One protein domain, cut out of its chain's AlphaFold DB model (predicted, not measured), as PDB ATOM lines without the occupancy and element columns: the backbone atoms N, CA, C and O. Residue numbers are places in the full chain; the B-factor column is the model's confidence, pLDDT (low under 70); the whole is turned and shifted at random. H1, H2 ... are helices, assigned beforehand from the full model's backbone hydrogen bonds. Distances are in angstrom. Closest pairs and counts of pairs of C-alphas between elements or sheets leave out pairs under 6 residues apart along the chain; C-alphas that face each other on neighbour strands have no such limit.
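Overview. This is residues 109 to 169 of the 170 residues of the protein "Transposase" of Paraburkholderia sp. BL8N3 (UniProt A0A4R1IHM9). Two long helices, H1 and H3, stand well away from each other, with the short helix H2 and the two links in the space between them; H2 packs on the early part of H3 and only comes near H1. The arrangement is open, and residues 109 to 116 of H1 and residues 157 to 169, mostly H3, stick out as free arms. The printed part has 61 residues with three named helices, in the order H1, H2, H3, and no named strand; the class is all helix. The whole is only just loose, close to compact, with a radius of gyration of the C-alphas of 13.1 A, and spans 38 by 27 by 18 A.

Arrangement. Start with H1, residues 109 to 127, and look from it to H2, residues 135 to 139: the two are close but not clearly touching, and their closest C-alphas, those of Ser 121 and Arg 135, are 7.6 A apart. Go on to H3, residues 147 to 167, which H2 touches; the closest C-alphas, those of Thr 137 and Gln 149, are 6.0 A apart. H3 touches H2 with residues 149 to 153 alone. H1 and H3 are apart. In H1, H2 and H3 every O i to N i+4 pair is within hydrogen-bond range.

Along the chain. Find C-alpha 109 at (3.933, -30.578, 5.568); from there H1 runs 27.6 A to C-alpha 127 at (-18.731, -27.094, -9.859). H2 begins at C-alpha 135 and is 6.4 A long. H3 runs 30.6 A, from C-alpha 147 to C-alpha 167 at (-14.662, -14.180, -17.755).

Size, cuts and confidence. The C-alphas of Val 109 and Trp 169 are the two farthest apart, at 38.4 A. Without the stretches that stand free, 40 residues span 27 by 18 by 11 A. The printed part has no cut, and both links, H1 to H2 and H2 to H3, are short. Look at residues 162 to 169 for pLDDT under 70; the mean of the printed part is 83.0.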
ATOM      1  N   VAL A 109       4.068 -31.666   6.557       91.44
ATOM      2  CA  VAL A 109       3.933 -30.578   5.568       91.44
ATOM      3  C   VAL A 109       3.267 -31.080   4.281       91.44
ATOM      4  O   VAL A 109       2.291 -30.485   3.804       91.44
ATOM      5  N   VAL A 110       3.743 -32.201   3.733       91.69
ATOM      6  CA  VAL A 110       3.201 -32.804   2.507       91.69
ATOM      7  C   VAL A 110       1.768 -33.289   2.726       91.69
ATOM      8  O   VAL A 110       0.906 -33.049   1.877       91.69
ATOM      9  N   ALA A 111       1.471 -33.910   3.869       90.56
ATOM     10  CA  ALA A 111       0.133 -34.398   4.197       90.56
ATOM     11  C   ALA A 111      -0.893 -33.257   4.311       90.56
ATOM     12  O   ALA A 111      -1.997 -33.350   3.758       90.56
ATOM     13  N   ARG A 112      -0.534 -32.145   4.973       91.19
ATOM     14  CA  ARG A 112      -1.401 -30.955   5.067       91.19
ATOM     15  C   ARG A 112      -1.632 -30.315   3.705       91.19
ATOM     16  O   ARG A 112      -2.777 -30.022   3.361       91.19
ATOM     17  N   THR A 113      -0.572 -30.159   2.916       91.19
ATOM     18  CA  THR A 113      -0.657 -29.604   1.557       91.19
ATOM     19  C   THR A 113      -1.555 -30.466   0.675       91.19
ATOM     20  O   THR A 113      -2.472 -29.955   0.034       91.19
ATOM     21  N   SER A 114      -1.368 -31.786   0.721       90.25
ATOM     22  CA  SER A 114      -2.189 -32.752  -0.016       90.25
ATOM     23  C   SER A 114      -3.663 -32.680   0.388       90.25
ATOM     24  O   SER A 114      -4.544 -32.690  -0.467       90.25
ATOM     25  N   THR A 115      -3.950 -32.540   1.686       92.81
ATOM     26  CA  THR A 115      -5.324 -32.405   2.202       92.81
ATOM     27  C   THR A 115      -5.984 -31.100   1.746       92.81
ATOM     28  O   THR A 115      -7.162 -31.081   1.368       92.81
ATOM     29  N   ALA A 116      -5.235 -29.994   1.771       92.00
ATOM     30  CA  ALA A 116      -5.710 -28.700   1.296       92.00
ATOM     31  C   ALA A 116      -6.016 -28.744  -0.208       92.00
ATOM     32  O   ALA A 116      -7.097 -28.323  -0.632       92.00
ATOM     33  N   LEU A 117      -5.113 -29.332  -0.996       89.94
ATOM     34  CA  LEU A 117      -5.297 -29.516  -2.430       89.94
ATOM     35  C   LEU A 117      -6.517 -30.392  -2.732       89.94
ATOM     36  O   LEU A 117      -7.383 -29.982  -3.502       89.94
ATOM     37  N   ASP A 118      -6.670 -31.522  -2.037       90.06
ATOM     38  CA  ASP A 118      -7.839 -32.399  -2.162       90.06
ATOM     39  C   ASP A 118      -9.152 -31.667  -1.859       90.06
ATOM     40  O   ASP A 118     -10.174 -31.906  -2.509       90.06
ATOM     41  N   THR A 119      -9.145 -30.753  -0.888       91.88
ATOM     42  CA  THR A 119     -10.318 -29.936  -0.553       91.88
ATOM     43  C   THR A 119     -10.696 -29.011  -1.708       91.88
ATOM     44  O   THR A 119     -11.877 -28.914  -2.055       91.88
ATOM     45  N   VAL A 120      -9.713 -28.355  -2.329       90.00
ATOM     46  CA  VAL A 120      -9.934 -27.481  -3.489       90.00
ATOM     47  C   VAL A 120     -10.399 -28.293  -4.695       90.00
ATOM     48  O   VAL A 120     -11.424 -27.950  -5.284       90.00
ATOM     49  N   SER A 121      -9.741 -29.411  -5.008       87.06
ATOM     50  CA  SER A 121     -10.129 -30.282  -6.121       87.06
ATOM     51  C   SER A 121     -11.554 -30.811  -5.962       87.06
ATOM     52  O   SER A 121     -12.328 -30.783  -6.914       87.06
ATOM     53  N   ARG A 122     -11.965 -31.216  -4.750       89.38
ATOM     54  CA  ARG A 122     -13.354 -31.636  -4.481       89.38
ATOM     55  C   ARG A 122     -14.358 -30.503  -4.686       89.38
ATOM     56  O   ARG A 122     -15.468 -30.760  -5.147       89.38
ATOM     57  N   ARG A 123     -14.011 -29.260  -4.329       89.94
ATOM     58  CA  ARG A 123     -14.870 -28.088  -4.578       89.94
ATOM     59  C   ARG A 123     -14.997 -27.807  -6.072       89.94
ATOM     60  O   ARG A 123     -16.111 -27.618  -6.547       89.94
ATOM     61  N   GLN A 124     -13.886 -27.834  -6.803       87.69
ATOM     62  CA  GLN A 124     -13.879 -27.634  -8.252       87.69
ATOM     63  C   GLN A 124     -14.663 -28.732  -8.972       87.69
ATOM     64  O   GLN A 124     -15.511 -28.415  -9.791       87.69
ATOM     65  N   GLN A 125     -14.489 -29.999  -8.593       89.69
ATOM     66  CA  GLN A 125     -15.224 -31.125  -9.176       89.69
ATOM     67  C   GLN A 125     -16.744 -31.043  -8.949       89.69
ATOM     68  O   GLN A 125     -17.524 -31.513  -9.771       89.69
ATOM     69  N   LYS A 126     -17.192 -30.458  -7.829       89.62
ATOM     70  CA  LYS A 126     -18.626 -30.197  -7.607       89.62
ATOM     71  C   LYS A 126     -19.174 -29.137  -8.564       89.62
ATOM     72  O   LYS A 126     -20.336 -29.227  -8.936       89.62
ATOM     73  N   ALA A 127     -18.361 -28.140  -8.911       88.75
ATOM     74  CA  ALA A 127     -18.731 -27.094  -9.859       88.75
ATOM     75  C   ALA A 127     -18.588 -27.553 -11.320       88.75
ATOM     76  O   ALA A 127     -19.340 -27.097 -12.174       88.75
ATOM     77  N   ASP A 128     -17.642 -28.453 -11.589       88.31
ATOM     78  CA  ASP A 128     -17.332 -28.974 -12.915       88.31
ATOM     79  C   ASP A 128     -17.152 -30.507 -12.871       88.31
ATOM     80  O   ASP A 128     -16.073 -31.009 -12.523       88.31
ATOM     81  N   PRO A 129     -18.208 -31.279 -13.196       87.75
ATOM     82  CA  PRO A 129     -18.161 -32.738 -13.194       87.75
ATOM     83  C   PRO A 129     -17.116 -33.344 -14.139       87.75
ATOM     84  O   PRO A 129     -16.716 -34.489 -13.914       87.75
ATOM     85  N   GLU A 130     -16.646 -32.607 -15.154       86.00
ATOM     86  CA  GLU A 130     -15.622 -33.081 -16.098       86.00
ATOM     87  C   GLU A 130     -14.253 -33.272 -15.426       86.00
ATOM     88  O   GLU A 130     -13.438 -34.072 -15.880       86.00
ATOM     89  N   LEU A 131     -14.024 -32.640 -14.270       86.44
ATOM     90  CA  LEU A 131     -12.825 -32.858 -13.452       86.44
ATOM     91  C   LEU A 131     -12.820 -34.208 -12.715       86.44
ATOM     92  O   LEU A 131     -11.829 -34.574 -12.069       86.44
ATOM     93  N   LYS A 132     -13.917 -34.974 -12.756       87.06
ATOM     94  CA  LYS A 132     -14.005 -36.269 -12.076       87.06
ATOM     95  C   LYS A 132     -12.997 -37.258 -12.662       87.06
ATOM     96  O   LYS A 132     -13.034 -37.583 -13.839       87.06
ATOM     97  N   GLY A 133     -12.125 -37.789 -11.804       86.19
ATOM     98  CA  GLY A 133     -11.084 -38.741 -12.210       86.19
ATOM     99  C   GLY A 133      -9.811 -38.089 -12.758       86.19
ATOM    100  O   GLY A 133      -8.840 -38.798 -12.996       86.19
ATOM    101  N   MET A 134      -9.761 -36.755 -12.866       85.75
ATOM    102  CA  MET A 134      -8.592 -36.025 -13.377       85.75
ATOM    103  C   MET A 134      -7.505 -35.778 -12.320       85.75
ATOM    104  O   MET A 134      -6.453 -35.238 -12.641       85.75
ATOM    105  N   ARG A 135      -7.724 -36.185 -11.060       83.44
ATOM    106  CA  ARG A 135      -6.805 -35.925  -9.935       83.44
ATOM    107  C   ARG A 135      -5.365 -36.352 -10.230       83.44
ATOM    108  O   ARG A 135      -4.468 -35.536 -10.085       83.44
ATOM    109  N   CYS A 136      -5.142 -37.612 -10.606       82.06
ATOM    110  CA  CYS A 136      -3.789 -38.118 -10.867       82.06
ATOM    111  C   CYS A 136      -3.172 -37.421 -12.082       82.06
ATOM    112  O   CYS A 136      -2.048 -36.948 -12.005       82.06
ATOM    113  N   THR A 137      -3.955 -37.241 -13.147       87.19
ATOM    114  CA  THR A 137      -3.530 -36.548 -14.368       87.19
ATOM    115  C   THR A 137      -3.043 -35.118 -14.113       87.19
ATOM    116  O   THR A 137      -2.117 -34.668 -14.770       87.19
ATOM    117  N   LEU A 138      -3.655 -34.399 -13.164       85.44
ATOM    118  CA  LEU A 138      -3.279 -33.024 -12.804       85.44
ATOM    119  C   LEU A 138      -2.086 -32.936 -11.837       85.44
ATOM    120  O   LEU A 138      -1.518 -31.859 -11.678       85.44
ATOM    121  N   LEU A 139      -1.758 -34.029 -11.147       84.38
ATOM    122  CA  LEU A 139      -0.686 -34.095 -10.147       84.38
ATOM    123  C   LEU A 139       0.606 -34.701 -10.697       84.38
ATOM    124  O   LEU A 139       1.683 -34.447 -10.162       84.38
ATOM    125  N   GLU A 140       0.490 -35.551 -11.712       84.50
ATOM    126  CA  GLU A 140       1.616 -36.228 -12.335       84.50
ATOM    127  C   GLU A 140       2.371 -35.302 -13.293       84.50
ATOM    128  O   GLU A 140       1.819 -34.380 -13.892       84.50
ATOM    129  N   ASP A 141       3.664 -35.576 -13.448       83.75
ATOM    130  CA  ASP A 141       4.476 -34.973 -14.500       83.75
ATOM    131  C   ASP A 141       3.895 -35.356 -15.869       83.75
ATOM    132  O   ASP A 141       3.614 -36.533 -16.115       83.75
ATOM    133  N   ALA A 142       3.751 -34.380 -16.769       80.50
ATOM    134  CA  ALA A 142       3.214 -34.586 -18.112       80.50
ATOM    135  C   ALA A 142       3.946 -35.702 -18.878       80.50
ATOM    136  O   ALA A 142       3.317 -36.451 -19.622       80.50
ATOM    137  N   ASN A 143       5.250 -35.876 -18.640       86.31
ATOM    138  CA  ASN A 143       6.059 -36.917 -19.281       86.31
ATOM    139  C   ASN A 143       5.746 -38.339 -18.783       86.31
ATOM    140  O   ASN A 143       6.188 -39.315 -19.386       86.31
ATOM    141  N   LYS A 144       5.017 -38.471 -17.669       89.50
ATOM    142  CA  LYS A 144       4.605 -39.756 -17.081       89.50
ATOM    143  C   LYS A 144       3.170 -40.138 -17.438       89.50
ATOM    144  O   LYS A 144       2.759 -41.262 -17.151       89.50
ATOM    145  N   LEU A 145       2.421 -39.235 -18.069       89.62
ATOM    146  CA  LEU A 145       1.050 -39.492 -18.487       89.62
ATOM    147  C   LEU A 145       1.026 -40.457 -19.674       89.62
ATOM    148  O   LEU A 145       1.761 -40.299 -20.648       89.62
ATOM    149  N   ASN A 146       0.122 -41.434 -19.636       91.06
ATOM    150  CA  ASN A 146      -0.173 -42.214 -20.834       91.06
ATOM    151  C   ASN A 146      -0.958 -41.370 -21.855       91.06
ATOM    152  O   ASN A 146      -1.563 -40.351 -21.517       91.06
ATOM    153  N   LEU A 147      -1.005 -41.830 -23.109       90.50
ATOM    154  CA  LEU A 147      -1.639 -41.094 -24.208       90.50
ATOM    155  C   LEU A 147      -3.088 -40.674 -23.896       90.50
ATOM    156  O   LEU A 147      -3.496 -39.561 -24.217       90.50
ATOM    157  N   LYS A 148      -3.864 -41.534 -23.226       89.00
ATOM    158  CA  LYS A 148      -5.253 -41.234 -22.850       89.00
ATOM    159  C   LYS A 148      -5.330 -40.118 -21.806       89.00
ATOM    160  O   LYS A 148      -6.187 -39.244 -21.914       89.00
ATOM    161  N   GLN A 149      -4.458 -40.153 -20.800       88.62
ATOM    162  CA  GLN A 149      -4.373 -39.109 -19.780       88.62
ATOM    163  C   GLN A 149      -3.928 -37.775 -20.385       88.62
ATOM    164  O   GLN A 149      -4.536 -36.755 -20.077       88.62
ATOM    165  N   LEU A 150      -2.931 -37.789 -21.277       89.56
ATOM    166  CA  LEU A 150      -2.417 -36.588 -21.936       89.56
ATOM    167  C   LEU A 150      -3.485 -35.914 -22.809       89.56
ATOM    168  O   LEU A 150      -3.710 -34.716 -22.675       89.56
ATOM    169  N   ILE A 151      -4.213 -36.684 -23.626       89.50
ATOM    170  CA  ILE A 151      -5.327 -36.159 -24.436       89.50
ATOM    171  C   ILE A 151      -6.394 -35.521 -23.537       89.50
ATOM    172  O   ILE A 151      -6.874 -34.422 -23.817       89.50
ATOM    173  N   GLY A 152      -6.761 -36.192 -22.439       87.19
ATOM    174  CA  GLY A 152      -7.715 -35.650 -21.472       87.19
ATOM    175  C   GLY A 152      -7.218 -34.363 -20.809       87.19
ATOM    176  O   GLY A 152      -7.990 -33.423 -20.629       87.19
ATOM    177  N   PHE A 153      -5.927 -34.300 -20.475       88.00
ATOM    178  CA  PHE A 153      -5.289 -33.116 -19.907       88.00
ATOM    179  C   PHE A 153      -5.301 -31.936 -20.885       88.00
ATOM    180  O   PHE A 153      -5.743 -30.848 -20.524       88.00
ATOM    181  N   GLU A 154      -4.892 -32.143 -22.137       88.50
ATOM    182  CA  GLU A 154      -4.893 -31.094 -23.160       88.50
ATOM    183  C   GLU A 154      -6.302 -30.566 -23.455       88.50
ATOM    184  O   GLU A 154      -6.498 -29.353 -23.581       88.50
ATOM    185  N   ALA A 155      -7.296 -31.457 -23.534       87.31
ATOM    186  CA  ALA A 155      -8.693 -31.074 -23.721       87.31
ATOM    187  C   ALA A 155      -9.184 -30.179 -22.572       87.31
ATOM    188  O   ALA A 155      -9.794 -29.132 -22.813       87.31
ATOM    189  N   LEU A 156      -8.847 -30.547 -21.333       86.56
ATOM    190  CA  LEU A 156      -9.179 -29.771 -20.143       86.56
ATOM    191  C   LEU A 156      -8.497 -28.392 -20.147       86.56
ATOM    192  O   LEU A 156      -9.154 -27.381 -19.898       86.56
ATOM    193  N   VAL A 157      -7.200 -28.329 -20.474       85.75
ATOM    194  CA  VAL A 157      -6.442 -27.066 -20.553       85.75
ATOM    195  C   VAL A 157      -7.061 -26.123 -21.585       85.75
ATOM    196  O   VAL A 157      -7.273 -24.946 -21.285       85.75
ATOM    197  N   ARG A 158      -7.414 -26.626 -22.776       84.75
ATOM    198  CA  ARG A 158      -8.084 -25.822 -23.815       84.75
ATOM    199  C   ARG A 158      -9.409 -25.252 -23.319       84.75
ATOM    200  O   ARG A 158      -9.660 -24.063 -23.483       84.75
ATOM    201  N   GLN A 159     -10.227 -26.076 -22.672       81.56
ATOM    202  CA  GLN A 159     -11.523 -25.653 -22.151       81.56
ATOM    203  C   GLN A 159     -11.386 -24.564 -21.071       81.56
ATOM    204  O   GLN A 159     -12.123 -23.575 -21.080       81.56
ATOM    205  N   TYR A 160     -10.427 -24.716 -20.152       77.81
ATOM    206  CA  TYR A 160     -10.171 -23.732 -19.098       77.81
ATOM    207  C   TYR A 160      -9.592 -22.421 -19.635       77.81
ATOM    208  O   TYR A 160      -9.994 -21.353 -19.169       77.81
ATOM    209  N   ALA A 161      -8.725 -22.472 -20.651       76.69
ATOM    210  CA  ALA A 161      -8.246 -21.277 -21.340       76.69
ATOM    211  C   ALA A 161      -9.416 -20.484 -21.954       76.69
ATOM    212  O   ALA A 161      -9.496 -19.267 -21.792       76.69
ATOM    213  N   THR A 162     -10.387 -21.167 -22.569       68.81
ATOM    214  CA  THR A 162     -11.588 -20.523 -23.122       68.81
ATOM    215  C   THR A 162     -12.495 -19.926 -22.038       68.81
ATOM    216  O   THR A 162     -12.969 -18.798 -22.203       68.81
ATOM    217  N   LYS A 163     -12.708 -20.630 -20.912       66.81
ATOM    218  CA  LYS A 163     -13.514 -20.149 -19.765       66.81
ATOM    219  C   LYS A 163     -12.892 -18.924 -19.074       66.81
ATOM    220  O   LYS A 163     -13.621 -18.061 -18.586       66.81
ATOM    221  N   LEU A 164     -11.561 -18.834 -19.014       59.50
ATOM    222  CA  LEU A 164     -10.852 -17.679 -18.446       59.50
ATOM    223  C   LEU A 164     -10.960 -16.449 -19.351       59.50
ATOM    224  O   LEU A 164     -11.227 -15.358 -18.854       59.50
ATOM    225  N   ILE A 165     -10.834 -16.628 -20.669       53.88
ATOM    226  CA  ILE A 165     -11.008 -15.535 -21.634       53.88
ATOM    227  C   ILE A 165     -12.441 -14.990 -21.566       53.88
ATOM    228  O   ILE A 165     -12.627 -13.789 -21.463       53.88
ATOM    229  N   THR A 166     -13.468 -15.838 -21.516       49.19
ATOM    230  CA  THR A 166     -14.870 -15.366 -21.437       49.19
ATOM    231  C   THR A 166     -15.219 -14.639 -20.134       49.19
ATOM    232  O   THR A 166     -16.136 -13.826 -20.128       49.19
ATOM    233  N   ARG A 167     -14.487 -14.883 -19.039       46.44
ATOM    234  CA  ARG A 167     -14.662 -14.180 -17.755       46.44
ATOM    235  C   ARG A 167     -13.848 -12.890 -17.620       46.44
ATOM    236  O   ARG A 167     -14.150 -12.108 -16.735       46.44
ATOM    237  N   GLY A 168     -12.831 -12.678 -18.455       38.47
ATOM    238  CA  GLY A 168     -12.048 -11.434 -18.477       38.47
ATOM    239  C   GLY A 168     -12.694 -10.295 -19.277       38.47
ATOM    240  O   GLY A 168     -12.175  -9.185 -19.264       38.47
ATOM    241  N   TRP A 169     -13.799 -10.574 -19.976       39.75
ATOM    242  CA  TRP A 169     -14.527  -9.636 -20.842       39.75
ATOM    243  C   TRP A 169     -15.981  -9.384 -20.388       39.75
ATOM    244  O   TRP A 169     -16.789  -8.883 -21.168       39.75
TER     245      TRP A 169